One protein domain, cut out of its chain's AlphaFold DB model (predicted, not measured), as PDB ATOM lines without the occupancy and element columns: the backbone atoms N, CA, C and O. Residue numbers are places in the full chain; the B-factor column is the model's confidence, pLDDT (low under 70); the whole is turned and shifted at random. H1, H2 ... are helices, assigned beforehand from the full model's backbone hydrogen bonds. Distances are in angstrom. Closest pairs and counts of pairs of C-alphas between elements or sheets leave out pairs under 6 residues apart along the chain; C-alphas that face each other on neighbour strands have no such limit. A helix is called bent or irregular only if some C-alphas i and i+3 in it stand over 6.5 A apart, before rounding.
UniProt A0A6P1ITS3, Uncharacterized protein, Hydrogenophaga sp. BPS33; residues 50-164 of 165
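This is residues 50 to 164 of the 165 residues of an uncharacterized protein of Hydrogenophaga sp. BPS33 (UniProt A0A6P1ITS3). Two long helices, H1 and H2, lie side by side as a helical hairpin; a third long helix, H3, starts beside the end of H2 and spreads away from the hairpin, and the short H4 folds back into the wedge between H3 and H1. Past a kink near residue 138, the end of H3 turns back toward H1. The printed part has 115 residues with four named helices, in the order H1, H2, H3, H4, and no named strand; the class is all helix, an up-and-down bundle in which each helix runs against the one before it. The whole is compact, with a radius of gyration of the C-alphas of 15.4 A, yet elongated in outline, spanning 52 by 29 by 20 A.

Find C-alpha 80 at (89.990, 89.245, 59.029); from there H2, residues 80 to 110, runs 44.7 A to C-alpha 110 at (111.150, 59.965, 85.331). Before it comes H1, residues 50 to 76, 38.9 A long, which begins at C-alpha 50 at (115.918, 63.742, 77.482). After H2 comes H3, residues 114 to 144, 37.3 A from first to last C-alpha. It has a kink of 92 degrees near residue 138 and is irregular: C-alphas 140 and 143 are 9.3 A apart. H4, residues 149 to 162, is 20.0 A long and ends at C-alpha 162 at (118.493, 71.000, 82.052).

Start with H2 and look to H1: they touch, with Ala 74 and Ala 82 as the closest C-alphas at 4.0 A, at a shallow tilt of 23 degrees, opposite ways. H2 touches H3 with residues 107 to 110 alone, against residues 116 to 120 of H3; the closest C-alphas, of Gly 110 and Gly 116, are 4.5 A apart. H3 and H4 form a hairpin at a steep tilt of 41 degrees, and their closest C-alphas, of Ala 127 and Pro 151, are 4.0 A apart. H1 touches H4 with residues 53 to 64 alone, closest at the C-alphas of Ala 57 and Ala 156, 4.6 A apart; the tilt of 32 degrees is shallow, only just short of steep. H1 and H3 only just touch, with 3 pairs of C-alphas within 8 A; the closest are those of Val 68 and Leu 144, 6.4 A apart. H2 and H4 are near each other. In H1, H2 and H4 every O i to N i+4 pair is within hydrogen-bond range; in H3 it is 23 of 27.

The two C-alphas farthest apart are those of Glu 79 and Ala 114, at 52.7 A. The printed part has no cut, and its three links between helices are tight. Mean pLDDT of the printed part is 70.3; look at the B-factor column for 53 residues under 70, among them 109 to 120, 133 to 152 and 159 to 164.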
ATOM      1  N   ASP A  50     115.484  62.344  77.368       59.62
ATOM      2  CA  ASP A  50     115.918  63.742  77.482       59.62
ATOM      3  C   ASP A  50     115.638  64.543  76.199       59.62
ATOM      4  O   ASP A  50     115.200  65.696  76.262       59.62
ATOM      5  N   PHE A  51     115.801  63.923  75.024       57.72
ATOM      6  CA  PHE A  51     115.446  64.533  73.742       57.72
ATOM      7  C   PHE A  51     113.931  64.756  73.601       57.72
ATOM      8  O   PHE A  51     113.507  65.847  73.217       57.72
ATOM      9  N   GLY A  52     113.110  63.767  73.974       65.62
ATOM     10  CA  GLY A  52     111.647  63.873  73.957       65.62
ATOM     11  C   GLY A  52     111.117  64.941  74.915       65.62
ATOM     12  O   GLY A  52     110.322  65.786  74.509       65.62
ATOM     13  N   VAL A  53     111.624  64.973  76.153       70.38
ATOM     14  CA  VAL A  53     111.294  65.998  77.162       70.38
ATOM     15  C   VAL A  53     111.640  67.391  76.641       70.38
ATOM     16  O   VAL A  53     110.856  68.331  76.775       70.38
ATOM     17  N   ARG A  54     112.816  67.533  76.021       71.06
ATOM     18  CA  ARG A  54     113.296  68.807  75.492       71.06
ATOM     19  C   ARG A  54     112.464  69.283  74.309       71.06
ATOM     20  O   ARG A  54     112.129  70.463  74.254       71.06
ATOM     21  N   ILE A  55     112.097  68.387  73.395       76.38
ATOM     22  CA  ILE A  55     111.183  68.711  72.296       76.38
ATOM     23  C   ILE A  55     109.827  69.136  72.854       76.38
ATOM     24  O   ILE A  55     109.331  70.189  72.470       76.38
ATOM     25  N   SER A  56     109.259  68.389  73.804       75.00
ATOM     26  CA  SER A  56     107.997  68.758  74.451       75.00
ATOM     27  C   SER A  56     108.075  70.125  75.135       75.00
ATOM     28  O   SER A  56     107.166  70.936  74.977       75.00
ATOM     29  N   ALA A  57     109.179  70.436  75.815       73.81
ATOM     30  CA  ALA A  57     109.409  71.745  76.419       73.81
ATOM     31  C   ALA A  57     109.487  72.877  75.377       73.81
ATOM     32  O   ALA A  57     108.882  73.931  75.567       73.81
ATOM     33  N   ILE A  58     110.186  72.661  74.259       78.00
ATOM     34  CA  ILE A  58     110.265  73.632  73.157       78.00
ATOM     35  C   ILE A  58     108.885  73.836  72.522       78.00
ATOM     36  O   ILE A  58     108.488  74.976  72.295       78.00
ATOM     37  N   ILE A  59     108.132  72.756  72.294       80.69
ATOM     38  CA  ILE A  59     106.761  72.801  71.769       80.69
ATOM     39  C   ILE A  59     105.866  73.644  72.681       80.69
ATOM     40  O   ILE A  59     105.118  74.480  72.180       80.69
ATOM     41  N   ILE A  60     105.976  73.495  74.007       79.00
ATOM     42  CA  ILE A  60     105.242  74.352  74.947       79.00
ATOM     43  C   ILE A  60     105.654  75.815  74.785       79.00
ATOM     44  O   ILE A  60     104.779  76.662  74.642       79.00
ATOM     45  N   LEU A  61     106.951  76.133  74.780       78.69
ATOM     46  CA  LEU A  61     107.414  77.524  74.662       78.69
ATOM     47  C   LEU A  61     106.935  78.182  73.360       78.69
ATOM     48  O   LEU A  61     106.457  79.317  73.382       78.69
ATOM     49  N   VAL A  62     107.004  77.453  72.243       83.06
ATOM     50  CA  VAL A  62     106.491  77.905  70.943       83.06
ATOM     51  C   VAL A  62     104.970  78.067  70.986       83.06
ATOM     52  O   VAL A  62     104.454  79.077  70.516       83.06
ATOM     53  N   GLY A  63     104.251  77.123  71.598       78.38
ATOM     54  CA  GLY A  63     102.805  77.205  71.794       78.38
ATOM     55  C   GLY A  63     102.391  78.431  72.610       78.38
ATOM     56  O   GLY A  63     101.465  79.132  72.222       78.38
ATOM     57  N   ILE A  64     103.105  78.755  73.692       78.00
ATOM     58  CA  ILE A  64     102.827  79.949  74.506       78.00
ATOM     59  C   ILE A  64     103.071  81.219  73.689       78.00
ATOM     60  O   ILE A  64     102.232  82.115  73.702       78.00
ATOM     61  N   ALA A  65     104.183  81.294  72.952       79.62
ATOM     62  CA  ALA A  65     104.479  82.444  72.104       79.62
ATOM     63  C   ALA A  65     103.397  82.651  71.030       79.62
ATOM     64  O   ALA A  65     102.904  83.763  70.862       79.62
ATOM     65  N   LEU A  66     102.972  81.576  70.357       81.62
ATOM     66  CA  LEU A  66     101.882  81.619  69.380       81.62
ATOM     67  C   LEU A  66     100.552  82.023  70.021       81.62
ATOM     68  O   LEU A  66      99.814  82.798  69.421       81.62
ATOM     69  N   PHE A  67     100.259  81.562  71.239       77.62
ATOM     70  CA  PHE A  67      99.041  81.937  71.958       77.62
ATOM     71  C   PHE A  67      99.021  83.434  72.290       77.62
ATOM     72  O   PHE A  67      98.015  84.107  72.069       77.62
ATOM     73  N   VAL A  68     100.142  83.978  72.770       78.62
ATOM     74  CA  VAL A  68     100.295  85.415  73.063       78.62
ATOM     75  C   VAL A  68     100.160  86.249  71.789       78.62
ATOM     76  O   VAL A  68      99.437  87.238  71.771       78.62
ATOM     77  N   VAL A  69     100.800  85.830  70.697       79.31
ATOM     78  CA  VAL A  69     100.687  86.521  69.404       79.31
ATOM     79  C   VAL A  69      99.256  86.443  68.863       79.31
ATOM     80  O   VAL A  69      98.715  87.455  68.430       79.31
ATOM     81  N   GLY A  70      98.609  85.277  68.925       76.31
ATOM     82  CA  GLY A  70      97.238  85.080  68.451       76.31
ATOM     83  C   GLY A  70      96.215  85.913  69.224       76.31
ATOM     84  O   GLY A  70      95.385  86.582  68.614       76.31
ATOM     85  N   THR A  71      96.320  85.937  70.555       78.00
ATOM     86  CA  THR A  71      95.469  86.781  71.414       78.00
ATOM     87  C   THR A  71      95.726  88.269  71.186       78.00
ATOM     88  O   THR A  71      94.776  89.024  71.013       78.00
ATOM     89  N   TYR A  72      96.987  88.685  71.046       77.44
ATOM     90  CA  TYR A  72      97.321  90.063  70.689       77.44
ATOM     91  C   TYR A  72      96.717  90.480  69.338       77.44
ATOM     92  O   TYR A  72      96.158  91.572  69.232       77.44
ATOM     93  N   LEU A  73      96.792  89.622  68.311       76.44
ATOM     94  CA  LEU A  73      96.177  89.895  67.007       76.44
ATOM     95  C   LEU A  73      94.644  89.963  67.093       76.44
ATOM     96  O   LEU A  73      94.042  90.802  66.426       76.44
ATOM     97  N   ALA A  74      94.024  89.104  67.905       74.31
ATOM     98  CA  ALA A  74      92.577  89.089  68.109       74.31
ATOM     99  C   ALA A  74      92.064  90.354  68.816       74.31
ATOM    100  O   ALA A  74      91.007  90.861  68.451       74.31
ATOM    101  N   ASP A  75      92.825  90.882  69.778       75.56
ATOM    102  CA  ASP A  75      92.407  92.029  70.591       75.56
ATOM    103  C   ASP A  75      92.703  93.388  69.932       75.56
ATOM    104  O   ASP A  75      91.981  94.358  70.165       75.56
ATOM    105  N   ASN A  76      93.758  93.488  69.113       77.94
ATOM    106  CA  ASN A  76      94.230  94.775  68.573       77.94
ATOM    107  C   ASN A  76      93.792  95.062  67.131       77.94
ATOM    108  O   ASN A  76      93.907  96.200  66.677       77.94
ATOM    109  N   PHE A  77      93.291  94.063  66.403       76.62
ATOM    110  CA  PHE A  77      92.848  94.232  65.021       76.62
ATOM    111  C   PHE A  77      91.356  93.938  64.881       76.62
ATOM    112  O   PHE A  77      90.776  93.166  65.636       76.62
ATOM    113  N   ARG A  78      90.713  94.567  63.894       77.12
ATOM    114  CA  ARG A  78      89.324  94.282  63.519       77.12
ATOM    115  C   ARG A  78      89.287  93.369  62.289       77.12
ATOM    116  O   ARG A  78      90.237  93.333  61.511       77.12
ATOM    117  N   GLU A  79      88.173  92.657  62.117       77.88
ATOM    118  CA  GLU A  79      87.851  91.867  60.914       77.88
ATOM    119  C   GLU A  79      88.769  90.645  60.679       77.88
ATOM    120  O   GLU A  79      88.954  89.825  61.579       77.88
ATOM    121  N   GLY A  80      89.301  90.467  59.461       65.19
ATOM    122  CA  GLY A  80      89.990  89.245  59.029       65.19
ATOM    123  C   GLY A  80      91.222  88.895  59.866       65.19
ATOM    124  O   GLY A  80      91.431  87.726  60.185       65.19
ATOM    125  N   ALA A  81      91.982  89.901  60.306       70.19
ATOM    126  CA  ALA A  81      93.141  89.699  61.173       70.19
ATOM    127  C   ALA A  81      92.752  89.205  62.580       70.19
ATOM    128  O   ALA A  81      93.499  88.427  63.174       70.19
ATOM    129  N   ALA A  82      91.566  89.572  63.082       70.69
ATOM    130  CA  ALA A  82      91.060  89.077  64.361       70.69
ATOM    131  C   ALA A  82      90.685  87.588  64.281       70.69
ATOM    132  O   ALA A  82      90.993  86.809  65.184       70.69
ATOM    133  N   ILE A  83      90.082  87.169  63.162       77.62
ATOM    134  CA  ILE A  83      89.756  85.760  62.889       77.62
ATOM    135  C   ILE A  83      91.043  84.934  62.766       77.62
ATOM    136  O   ILE A  83      91.134  83.840  63.324       77.62
ATOM    137  N   THR A  84      92.066  85.465  62.088       78.62
ATOM    138  CA  THR A  84      93.392  84.833  62.037       78.62
ATOM    139  C   THR A  84      94.021  84.738  63.428       78.62
ATOM    140  O   THR A  84      94.538  83.681  63.777       78.62
ATOM    141  N   GLY A  85      93.927  85.789  64.249       73.56
ATOM    142  CA  GLY A  85      94.392  85.778  65.638       73.56
ATOM    143  C   GLY A  85      93.731  84.679  66.477       73.56
ATOM    144  O   GLY A  85      94.425  83.900  67.133       73.56
ATOM    145  N   LEU A  86      92.406  84.533  66.374       76.56
ATOM    146  CA  LEU A  86      91.651  83.461  67.033       76.56
ATOM    147  C   LEU A  86      92.055  82.063  66.550       76.56
ATOM    148  O   LEU A  86      92.218  81.160  67.370       76.56
ATOM    149  N   LEU A  87      92.260  81.872  65.244       81.75
ATOM    150  CA  LEU A  87      92.740  80.599  64.693       81.75
ATOM    151  C   LEU A  87      94.145  80.257  65.195       81.75
ATOM    152  O   LEU A  87      94.399  79.118  65.581       81.75
ATOM    153  N   VAL A  88      95.045  81.240  65.238       83.38
ATOM    154  CA  VAL A  88      96.401  81.069  65.776       83.38
ATOM    155  C   VAL A  88      96.346  80.711  67.262       83.38
ATOM    156  O   VAL A  88      97.015  79.766  67.684       83.38
ATOM    157  N   ALA A  89      95.496  81.381  68.047       78.81
ATOM    158  CA  ALA A  89      95.275  81.046  69.451       78.81
ATOM    159  C   ALA A  89      94.717  79.617  69.613       78.81
ATOM    160  O   ALA A  89      95.200  78.850  70.447       78.81
ATOM    161  N   PHE A  90      93.776  79.202  68.764       81.12
ATOM    162  CA  PHE A  90      93.205  77.857  68.795       81.12
ATOM    163  C   PHE A  90      94.240  76.770  68.470       81.12
ATOM    164  O   PHE A  90      94.411  75.827  69.242       81.12
ATOM    165  N   VAL A  91      94.996  76.931  67.378       83.62
ATOM    166  CA  VAL A  91      96.079  76.007  66.992       83.62
ATOM    167  C   VAL A  91      97.145  75.946  68.081       83.62
ATOM    168  O   VAL A  91      97.606  74.862  68.440       83.62
ATOM    169  N   SER A  92      97.499  77.086  68.671       79.06
ATOM    170  CA  SER A  92      98.453  77.115  69.775       79.06
ATOM    171  C   SER A  92      97.951  76.353  71.009       79.06
ATOM    172  O   SER A  92      98.743  75.677  71.659       79.06
ATOM    173  N   GLY A  93      96.639  76.335  71.272       76.69
ATOM    174  CA  GLY A  93      96.027  75.488  72.298       76.69
ATOM    175  C   GLY A  93      96.270  73.992  72.062       76.69
ATOM    176  O   GLY A  93      96.652  73.277  72.988       76.69
ATOM    177  N   PHE A  94      96.150  73.522  70.816       76.69
ATOM    178  CA  PHE A  94      96.492  72.138  70.456       76.69
ATOM    179  C   PHE A  94      97.979  71.839  70.651       76.69
ATOM    180  O   PHE A  94      98.337  70.800  71.205       76.69
ATOM    181  N   VAL A  95      98.850  72.764  70.246       78.25
ATOM    182  CA  VAL A  95     100.303  72.643  70.431       78.25
ATOM    183  C   VAL A  95     100.653  72.551  71.923       78.25
ATOM    184  O   VAL A  95     101.458  71.708  72.319       78.25
ATOM    185  N   LEU A  96     100.000  73.351  72.770       76.50
ATOM    186  CA  LEU A  96     100.164  73.317  74.225       76.50
ATOM    187  C   LEU A  96      99.685  72.000  74.839       76.50
ATOM    188  O   LEU A  96     100.363  71.466  75.720       76.50
ATOM    189  N   LEU A  97      98.566  71.439  74.374       77.56
ATOM    190  CA  LEU A  97      98.084  70.124  74.815       77.56
ATOM    191  C   LEU A  97      99.071  69.007  74.454       77.56
ATOM    192  O   LEU A  97      99.391  68.172  75.298       77.56
ATOM    193  N   ILE A  98      99.615  69.022  73.235       78.19
ATOM    194  CA  ILE A  98     100.608  68.031  72.791       78.19
ATOM    195  C   ILE A  98     101.901  68.161  73.610       78.19
ATOM    196  O   ILE A  98     102.426  67.166  74.113       78.19
ATOM    197  N   GLY A  99     102.401  69.386  73.782       72.38
ATOM    198  CA  GLY A  99     103.615  69.652  74.550       72.38
ATOM    199  C   GLY A  99     103.472  69.285  76.031       72.38
ATOM    200  O   GLY A  99     104.347  68.620  76.584       72.38
ATOM    201  N   SER A 100     102.357  69.660  76.667       71.94
ATOM    202  CA  SER A 100     102.078  69.328  78.074       71.94
ATOM    203  C   SER A 100     101.845  67.834  78.293       71.94
ATOM    204  O   SER A 100     102.356  67.291  79.271       71.94
ATOM    205  N   GLY A 101     101.170  67.146  77.368       72.25
ATOM    206  CA  GLY A 101     101.011  65.693  77.402       72.25
ATOM    207  C   GLY A 101     102.350  64.956  77.312       72.25
ATOM    208  O   GLY A 101     102.620  64.065  78.119       72.25
ATOM    209  N   GLY A 102     103.234  65.374  76.398       70.44
ATOM    210  CA  GLY A 102     104.588  64.820  76.293       70.44
ATOM    211  C   GLY A 102     105.414  65.032  77.565       70.44
ATOM    212  O   GLY A 102     106.056  64.101  78.059       70.44
ATOM    213  N   LEU A 103     105.319  66.224  78.164       69.75
ATOM    214  CA  LEU A 103     105.970  66.533  79.436       69.75
ATOM    215  C   LEU A 103     105.413  65.697  80.597       69.75
ATOM    216  O   LEU A 103     106.195  65.135  81.360       69.75
ATOM    217  N   ALA A 104     104.094  65.524  80.697       72.12
ATOM    218  CA  ALA A 104     103.469  64.703  81.734       72.12
ATOM    219  C   ALA A 104     103.911  63.233  81.654       72.12
ATOM    220  O   ALA A 104     104.343  62.662  82.657       72.12
ATOM    221  N   VAL A 105     103.889  62.638  80.457       71.56
ATOM    222  CA  VAL A 105     104.352  61.256  80.234       71.56
ATOM    223  C   VAL A 105     105.827  61.106  80.610       71.56
ATOM    224  O   VAL A 105     106.221  60.109  81.219       71.56
ATOM    225  N   SER A 106     106.646  62.110  80.296       67.81
ATOM    226  CA  SER A 106     108.068  62.096  80.636       67.81
ATOM    227  C   SER A 106     108.342  62.232  82.138       67.81
ATOM    228  O   SER A 106     109.188  61.515  82.671       67.81
ATOM    229  N   CYS A 107     107.569  63.059  82.847       67.75
ATOM    230  CA  CYS A 107     107.606  63.161  84.305       67.75
ATOM    231  C   CYS A 107     107.221  61.834  84.964       67.75
ATOM    232  O   CYS A 107     107.912  61.392  85.879       67.75
ATOM    233  N   ILE A 108     106.174  61.167  84.466       71.38
ATOM    234  CA  ILE A 108     105.721  59.871  84.987       71.38
ATOM    235  C   ILE A 108     106.805  58.801  84.809       71.38
ATOM    236  O   ILE A 108     107.107  58.068  85.746       71.38
ATOM    237  N   ARG A 109     107.448  58.743  83.636       66.44
ATOM    238  CA  ARG A 109     108.582  57.832  83.397       66.44
ATOM    239  C   ARG A 109     109.814  58.185  84.239       66.44
ATOM    240  O   ARG A 109     110.538  57.289  84.660       66.44
ATOM    241  N   GLY A 110     110.036  59.469  84.521       62.44
ATOM    242  CA  GLY A 110     111.150  59.965  85.331       62.44
ATOM    243  C   GLY A 110     111.037  59.686  86.836       62.44
ATOM    244  O   GLY A 110     112.054  59.739  87.529       62.44
ATOM    245  N   LEU A 111     109.848  59.349  87.355       63.44
ATOM    246  CA  LEU A 111     109.626  59.041  88.780       63.44
ATOM    247  C   LEU A 111     110.416  57.817  89.275       63.44
ATOM    248  O   LEU A 111     110.666  57.710  90.474       63.44
ATOM    249  N   GLY A 112     110.842  56.927  88.372       59.62
ATOM    250  CA  GLY A 112     111.676  55.764  88.691       59.62
ATOM    251  C   GLY A 112     113.160  56.077  88.935       59.62
ATOM    252  O   GLY A 112     113.919  55.171  89.258       59.62
ATOM    253  N   SER A 113     113.594  57.335  88.781       60.34
ATOM    254  CA  SER A 113     114.993  57.750  88.947       60.34
ATOM    255  C   SER A 113     115.135  58.952  89.884       60.34
ATOM    256  O   SER A 113     114.385  59.929  89.806       60.34
ATOM    257  N   ALA A 114     116.165  58.932  90.737       60.94
ATOM    258  CA  ALA A 114     116.501  60.039  91.638       60.94
ATOM    259  C   ALA A 114     116.812  61.351  90.884       60.94
ATOM    260  O   ALA A 114     116.592  62.447  91.411       60.94
ATOM    261  N   SER A 115     117.295  61.269  89.637       63.66
ATOM    262  CA  SER A 115     117.534  62.454  88.803       63.66
ATOM    263  C   SER A 115     116.225  63.090  88.316       63.66
ATOM    264  O   SER A 115     116.122  64.323  88.302       63.66
ATOM    265  N   GLY A 116     115.219  62.266  87.998       62.34
ATOM    266  CA  GLY A 116     113.895  62.686  87.542       62.34
ATOM    267  C   GLY A 116     113.097  63.389  88.636       62.34
ATOM    268  O   GLY A 116     112.559  64.468  88.393       62.34
ATOM    269  N   TRP A 117     113.142  62.880  89.872       67.62
ATOM    270  CA  TRP A 117     112.553  63.553  91.040       67.62
ATOM    271  C   TRP A 117     113.136  64.945  91.283       67.62
ATOM    272  O   TRP A 117     112.398  65.897  91.533       67.62
ATOM    273  N   ARG A 118     114.460  65.103  91.141       64.94
ATOM    274  CA  ARG A 118     115.096  66.427  91.229       64.94
ATOM    275  C   ARG A 118     114.590  67.347  90.117       64.94
ATOM    276  O   ARG A 118     114.374  68.522  90.373       64.94
ATOM    277  N   SER A 119     114.430  66.861  88.883       64.31
ATOM    278  CA  SER A 119     113.898  67.663  87.761       64.31
ATOM    279  C   SER A 119     112.465  68.106  87.996       64.31
ATOM    280  O   SER A 119     112.150  69.274  87.789       64.31
ATOM    281  N   LEU A 120     111.633  67.202  88.506       67.00
ATOM    282  CA  LEU A 120     110.241  67.472  88.825       67.00
ATOM    283  C   LEU A 120     110.109  68.490  89.964       67.00
ATOM    284  O   LEU A 120     109.319  69.420  89.852       67.00
ATOM    285  N   LEU A 121     110.942  68.385  91.004       71.25
ATOM    286  CA  LEU A 121     111.001  69.374  92.083       71.25
ATOM    287  C   LEU A 121     111.434  70.750  91.574       71.25
ATOM    288  O   LEU A 121     110.767  71.735  91.869       71.25
ATOM    289  N   PHE A 122     112.502  70.841  90.775       70.12
ATOM    290  CA  PHE A 122     112.922  72.126  90.201       70.12
ATOM    291  C   PHE A 122     111.850  72.732  89.288       70.12
ATOM    292  O   PHE A 122     111.620  73.936  89.348       70.12
ATOM    293  N   ALA A 123     111.168  71.915  88.482       67.06
ATOM    294  CA  ALA A 123     110.066  72.372  87.643       67.06
ATOM    295  C   ALA A 123     108.862  72.837  88.478       67.06
ATOM    296  O   ALA A 123     108.278  73.873  88.172       67.06
ATOM    297  N   ALA A 124     108.533  72.129  89.561       71.69
ATOM    298  CA  ALA A 124     107.468  72.509  90.485       71.69
ATOM    299  C   ALA A 124     107.798  73.811  91.229       71.69
ATOM    300  O   ALA A 124     106.956  74.701  91.291       71.69
ATOM    301  N   PHE A 125     109.027  73.972  91.726       71.25
ATOM    302  CA  PHE A 125     109.477  75.215  92.357       71.25
ATOM    303  C   PHE A 125     109.491  76.385  91.373       71.25
ATOM    304  O   PHE A 125     109.053  77.475  91.728       71.25
ATOM    305  N   ALA A 126     109.934  76.170  90.132       68.88
ATOM    306  CA  ALA A 126     109.901  77.198  89.096       68.88
ATOM    307  C   ALA A 126     108.465  77.588  88.720       68.88
ATOM    308  O   ALA A 126     108.170  78.774  88.596       68.88
ATOM    309  N   ALA A 127     107.559  76.614  88.595       68.75
ATOM    310  CA  ALA A 127     106.144  76.863  88.347       68.75
ATOM    311  C   ALA A 127     105.489  77.621  89.510       68.75
ATOM    312  O   ALA A 127     104.764  78.584  89.280       68.75
ATOM    313  N   LEU A 128     105.783  77.239  90.754       72.94
ATOM    314  CA  LEU A 128     105.260  77.902  91.948       72.94
ATOM    315  C   LEU A 128     105.784  79.339  92.066       72.94
ATOM    316  O   LEU A 128     105.010  80.257  92.320       72.94
ATOM    317  N   ALA A 129     107.082  79.548  91.825       68.81
ATOM    318  CA  ALA A 129     107.688  80.875  91.805       68.81
ATOM    319  C   ALA A 129     107.066  81.745  90.703       68.81
ATOM    320  O   ALA A 129     106.673  82.877  90.964       68.81
ATOM    321  N   ALA A 130     106.893  81.208  89.495       65.62
ATOM    322  CA  ALA A 130     106.253  81.924  88.395       65.62
ATOM    323  C   ALA A 130     104.770  82.224  88.659       65.62
ATOM    324  O   ALA A 130     104.290  83.295  88.293       65.62
ATOM    325  N   TRP A 131     104.043  81.327  89.330       69.00
ATOM    326  CA  TRP A 131     102.670  81.579  89.770       69.00
ATOM    327  C   TRP A 131     102.598  82.655  90.862       69.00
ATOM    328  O   TRP A 131     101.699  83.489  90.850       69.00
ATOM    329  N   TRP A 132     103.572  82.697  91.771       72.62
ATOM    330  CA  TRP A 132     103.631  83.712  92.825       72.62
ATOM    331  C   TRP A 132     104.062  85.093  92.303       72.62
ATOM    332  O   TRP A 132     103.551  86.116  92.754       72.62
ATOM    333  N   LEU A 133     104.953  85.136  91.306       67.69
ATOM    334  CA  LEU A 133     105.355  86.362  90.603       67.69
ATOM    335  C   LEU A 133     104.348  86.810  89.533       67.69
ATOM    336  O   LEU A 133     104.379  87.965  89.111       67.69
ATOM    337  N   SER A 134     103.437  85.933  89.107       63.28
ATOM    338  CA  SER A 134     102.446  86.208  88.060       63.28
ATOM    339  C   SER A 134     101.606  87.474  88.294       63.28
ATOM    340  O   SER A 134     101.414  88.214  87.330       63.28
ATOM    341  N   PRO A 135     101.102  87.775  89.508       63.56
ATOM    342  CA  PRO A 135     100.334  88.991  89.759       63.56
ATOM    343  C   PRO A 135     101.166  90.255  89.527       63.56
ATOM    344  O   PRO A 135     100.674  91.210  88.937       63.56
ATOM    345  N   TRP A 136     102.435  90.232  89.940       64.62
ATOM    346  CA  TRP A 136     103.374  91.346  89.796       64.62
ATOM    347  C   TRP A 136     103.783  91.559  88.340       64.62
ATOM    348  O   TRP A 136     103.798  92.689  87.857       64.62
ATOM    349  N   LEU A 137     104.040  90.467  87.618       61.09
ATOM    350  CA  LEU A 137     104.325  90.507  86.186       61.09
ATOM    351  C   LEU A 137     103.121  91.021  85.397       61.09
ATOM    352  O   LEU A 137     103.292  91.859  84.525       61.09
ATOM    353  N   TRP A 138     101.905  90.607  85.752       62.53
ATOM    354  CA  TRP A 138     100.674  91.075  85.108       62.53
ATOM    355  C   TRP A 138     100.442  92.582  85.288       62.53
ATOM    356  O   TRP A 138      99.951  93.242  84.376       62.53
ATOM    357  N   ILE A 139     100.845  93.145  86.432       63.34
ATOM    358  CA  ILE A 139     100.804  94.594  86.675       63.34
ATOM    359  C   ILE A 139     101.829  95.335  85.799       63.34
ATOM    360  O   ILE A 139     101.543  96.432  85.331       63.34
ATOM    361  N   MET A 140     103.004  94.747  85.544       59.16
ATOM    362  CA  MET A 140     104.071  95.381  84.755       59.16
ATOM    363  C   MET A 140     103.929  95.201  83.238       59.16
ATOM    364  O   MET A 140     104.266  96.107  82.483       59.16
ATOM    365  N   SER A 141     103.458  94.042  82.778       56.41
ATOM    366  CA  SER A 141     103.349  93.699  81.354       56.41
ATOM    367  C   SER A 141     101.927  93.807  80.804       56.41
ATOM    368  O   SER A 141     101.708  93.516  79.633       56.41
ATOM    369  N   GLY A 142     100.943  94.157  81.636       55.72
ATOM    370  CA  GLY A 142      99.530  94.113  81.270       55.72
ATOM    371  C   GLY A 142      99.017  92.692  80.996       55.72
ATOM    372  O   GLY A 142      99.672  91.688  81.291       55.72
ATOM    373  N   ALA A 143      97.826  92.602  80.395       57.19
ATOM    374  CA  ALA A 143      97.120  91.345  80.130       57.19
ATOM    375  C   ALA A 143      97.707  90.474  79.002       57.19
ATOM    376  O   ALA A 143      97.064  89.511  78.595       57.19
ATOM    377  N   LEU A 144      98.925  90.761  78.528       56.94
ATOM    378  CA  LEU A 144      99.525  90.075  77.380       56.94
ATOM    379  C   LEU A 144      99.778  88.577  77.605       56.94
ATOM    380  O   LEU A 144      99.825  87.824  76.637       56.94
ATOM    381  N   VAL A 145      99.947  88.122  78.851       57.66
ATOM    382  CA  VAL A 145     100.181  86.700  79.148       57.66
ATOM    383  C   VAL A 145      99.152  86.197  80.163       57.66
ATOM    384  O   VAL A 145      99.133  86.675  81.303       57.66
ATOM    385  N   PRO A 146      98.310  85.208  79.802       66.12
ATOM    386  CA  PRO A 146      97.393  84.569  80.737       66.12
ATOM    387  C   PRO A 146      98.143  84.001  81.946       66.12
ATOM    388  O   PRO A 146      99.122  83.268  81.790       66.12
ATOM    389  N   LYS A 147      97.647  84.277  83.160       64.62
ATOM    390  CA  LYS A 147      98.275  83.854  84.430       64.62
ATOM    391  C   LYS A 147      98.553  82.345  84.504       64.62
ATOM    392  O   LYS A 147      99.507  81.933  85.154       64.62
ATOM    393  N   GLY A 148      97.759  81.527  83.806       62.59
ATOM    394  CA  GLY A 148      97.946  80.075  83.723       62.59
ATOM    395  C   GLY A 148      99.121  79.616  82.847       62.59
ATOM    396  O   GLY A 148      99.639  78.525  83.069       62.59
ATOM    397  N   LEU A 149      99.587  80.427  81.889       67.81
ATOM    398  CA  LEU A 149     100.690  80.054  80.991       67.81
ATOM    399  C   LEU A 149     102.074  80.333  81.592       67.81
ATOM    400  O   LEU A 149     103.033  79.653  81.242       67.81
ATOM    401  N   MET A 150     102.189  81.273  82.534       69.56
ATOM    402  CA  MET A 150     103.450  81.575  83.228       69.56
ATOM    403  C   MET A 150     104.060  80.377  83.984       69.56
ATOM    404  O   MET A 150     105.236  80.083  83.759       69.56
ATOM    405  N   PRO A 151     103.318  79.644  84.842       66.56
ATOM    406  CA  PRO A 151     103.862  78.462  85.513       66.56
ATOM    407  C   PRO A 151     104.231  77.344  84.528       66.56
ATOM    408  O   PRO A 151     105.242  76.668  84.721       66.56
ATOM    409  N   LEU A 152     103.466  77.192  83.441       68.12
ATOM    410  CA  LEU A 152     103.750  76.221  82.382       68.12
ATOM    411  C   LEU A 152     105.047  76.570  81.629       68.12
ATOM    412  O   LEU A 152     105.885  75.697  81.408       68.12
ATOM    413  N   ALA A 153     105.244  77.849  81.287       71.69
ATOM    414  CA  ALA A 153     106.463  78.352  80.659       71.69
ATOM    415  C   ALA A 153     107.687  78.124  81.549       71.69
ATOM    416  O   ALA A 153     108.712  77.644  81.072       71.69
ATOM    417  N   ALA A 154     107.577  78.433  82.846       71.56
ATOM    418  CA  ALA A 154     108.668  78.270  83.799       71.56
ATOM    419  C   ALA A 154     109.072  76.798  83.964       71.56
ATOM    420  O   ALA A 154     110.260  76.478  83.912       71.56
ATOM    421  N   ALA A 155     108.096  75.890  84.085       69.12
ATOM    422  CA  ALA A 155     108.356  74.455  84.116       69.12
ATOM    423  C   ALA A 155     109.036  73.977  82.821       69.12
ATOM    424  O   ALA A 155     110.076  73.320  82.880       69.12
ATOM    425  N   ALA A 156     108.504  74.353  81.654       68.56
ATOM    426  CA  ALA A 156     109.091  74.002  80.360       68.56
ATOM    427  C   ALA A 156     110.532  74.523  80.220       68.56
ATOM    428  O   ALA A 156     111.410  73.803  79.748       68.56
ATOM    429  N   LEU A 157     110.812  75.739  80.694       74.69
ATOM    430  CA  LEU A 157     112.146  76.336  80.637       74.69
ATOM    431  C   LEU A 157     113.172  75.543  81.460       74.69
ATOM    432  O   LEU A 157     114.289  75.318  80.992       74.69
ATOM    433  N   VAL A 158     112.795  75.061  82.651       73.56
ATOM    434  CA  VAL A 158     113.656  74.198  83.481       73.56
ATOM    435  C   VAL A 158     114.056  72.937  82.718       73.56
ATOM    436  O   VAL A 158     115.236  72.584  82.691       73.56
ATOM    437  N   PHE A 159     113.102  72.284  82.056       68.19
ATOM    438  CA  PHE A 159     113.371  71.083  81.266       68.19
ATOM    439  C   PHE A 159     114.194  71.374  80.000       68.19
ATOM    440  O   PHE A 159     115.114  70.619  79.680       68.19
ATOM    441  N   ALA A 160     113.947  72.499  79.325       65.62
ATOM    442  CA  ALA A 160     114.711  72.916  78.149       65.62
ATOM    443  C   ALA A 160     116.185  73.239  78.468       65.62
ATOM    444  O   ALA A 160     117.074  72.931  77.669       65.62
ATOM    445  N   VAL A 161     116.453  73.853  79.626       66.31
ATOM    446  CA  VAL A 161     117.809  74.219  80.074       66.31
ATOM    447  C   VAL A 161     118.551  73.014  80.648       66.31
ATOM    448  O   VAL A 161     119.749  72.863  80.413       66.31
ATOM    449  N   ARG A 162     117.858  72.142  81.388       61.53
ATOM    450  CA  ARG A 162     118.493  71.000  82.052       61.53
ATOM    451  C   ARG A 162     118.925  69.903  81.076       61.53
ATOM    452  O   ARG A 162     119.973  69.321  81.303       61.53
ATOM    453  N   GLY A 163     118.226  69.716  79.953       52.19
ATOM    454  CA  GLY A 163     118.635  68.798  78.876       52.19
ATOM    455  C   GLY A 163     119.823  69.265  78.010       52.19
ATOM    456  O   GLY A 163     120.014  68.743  76.912       52.19
ATOM    457  N   ARG A 164     120.574  70.297  78.430       49.31
ATOM    458  CA  ARG A 164     121.853  70.715  77.814       49.31
ATOM    459  C   ARG A 164     123.092  70.255  78.595       49.31
ATOM    460  O   ARG A 164     124.187  70.411  78.063       49.31
TER     461      ARG A 164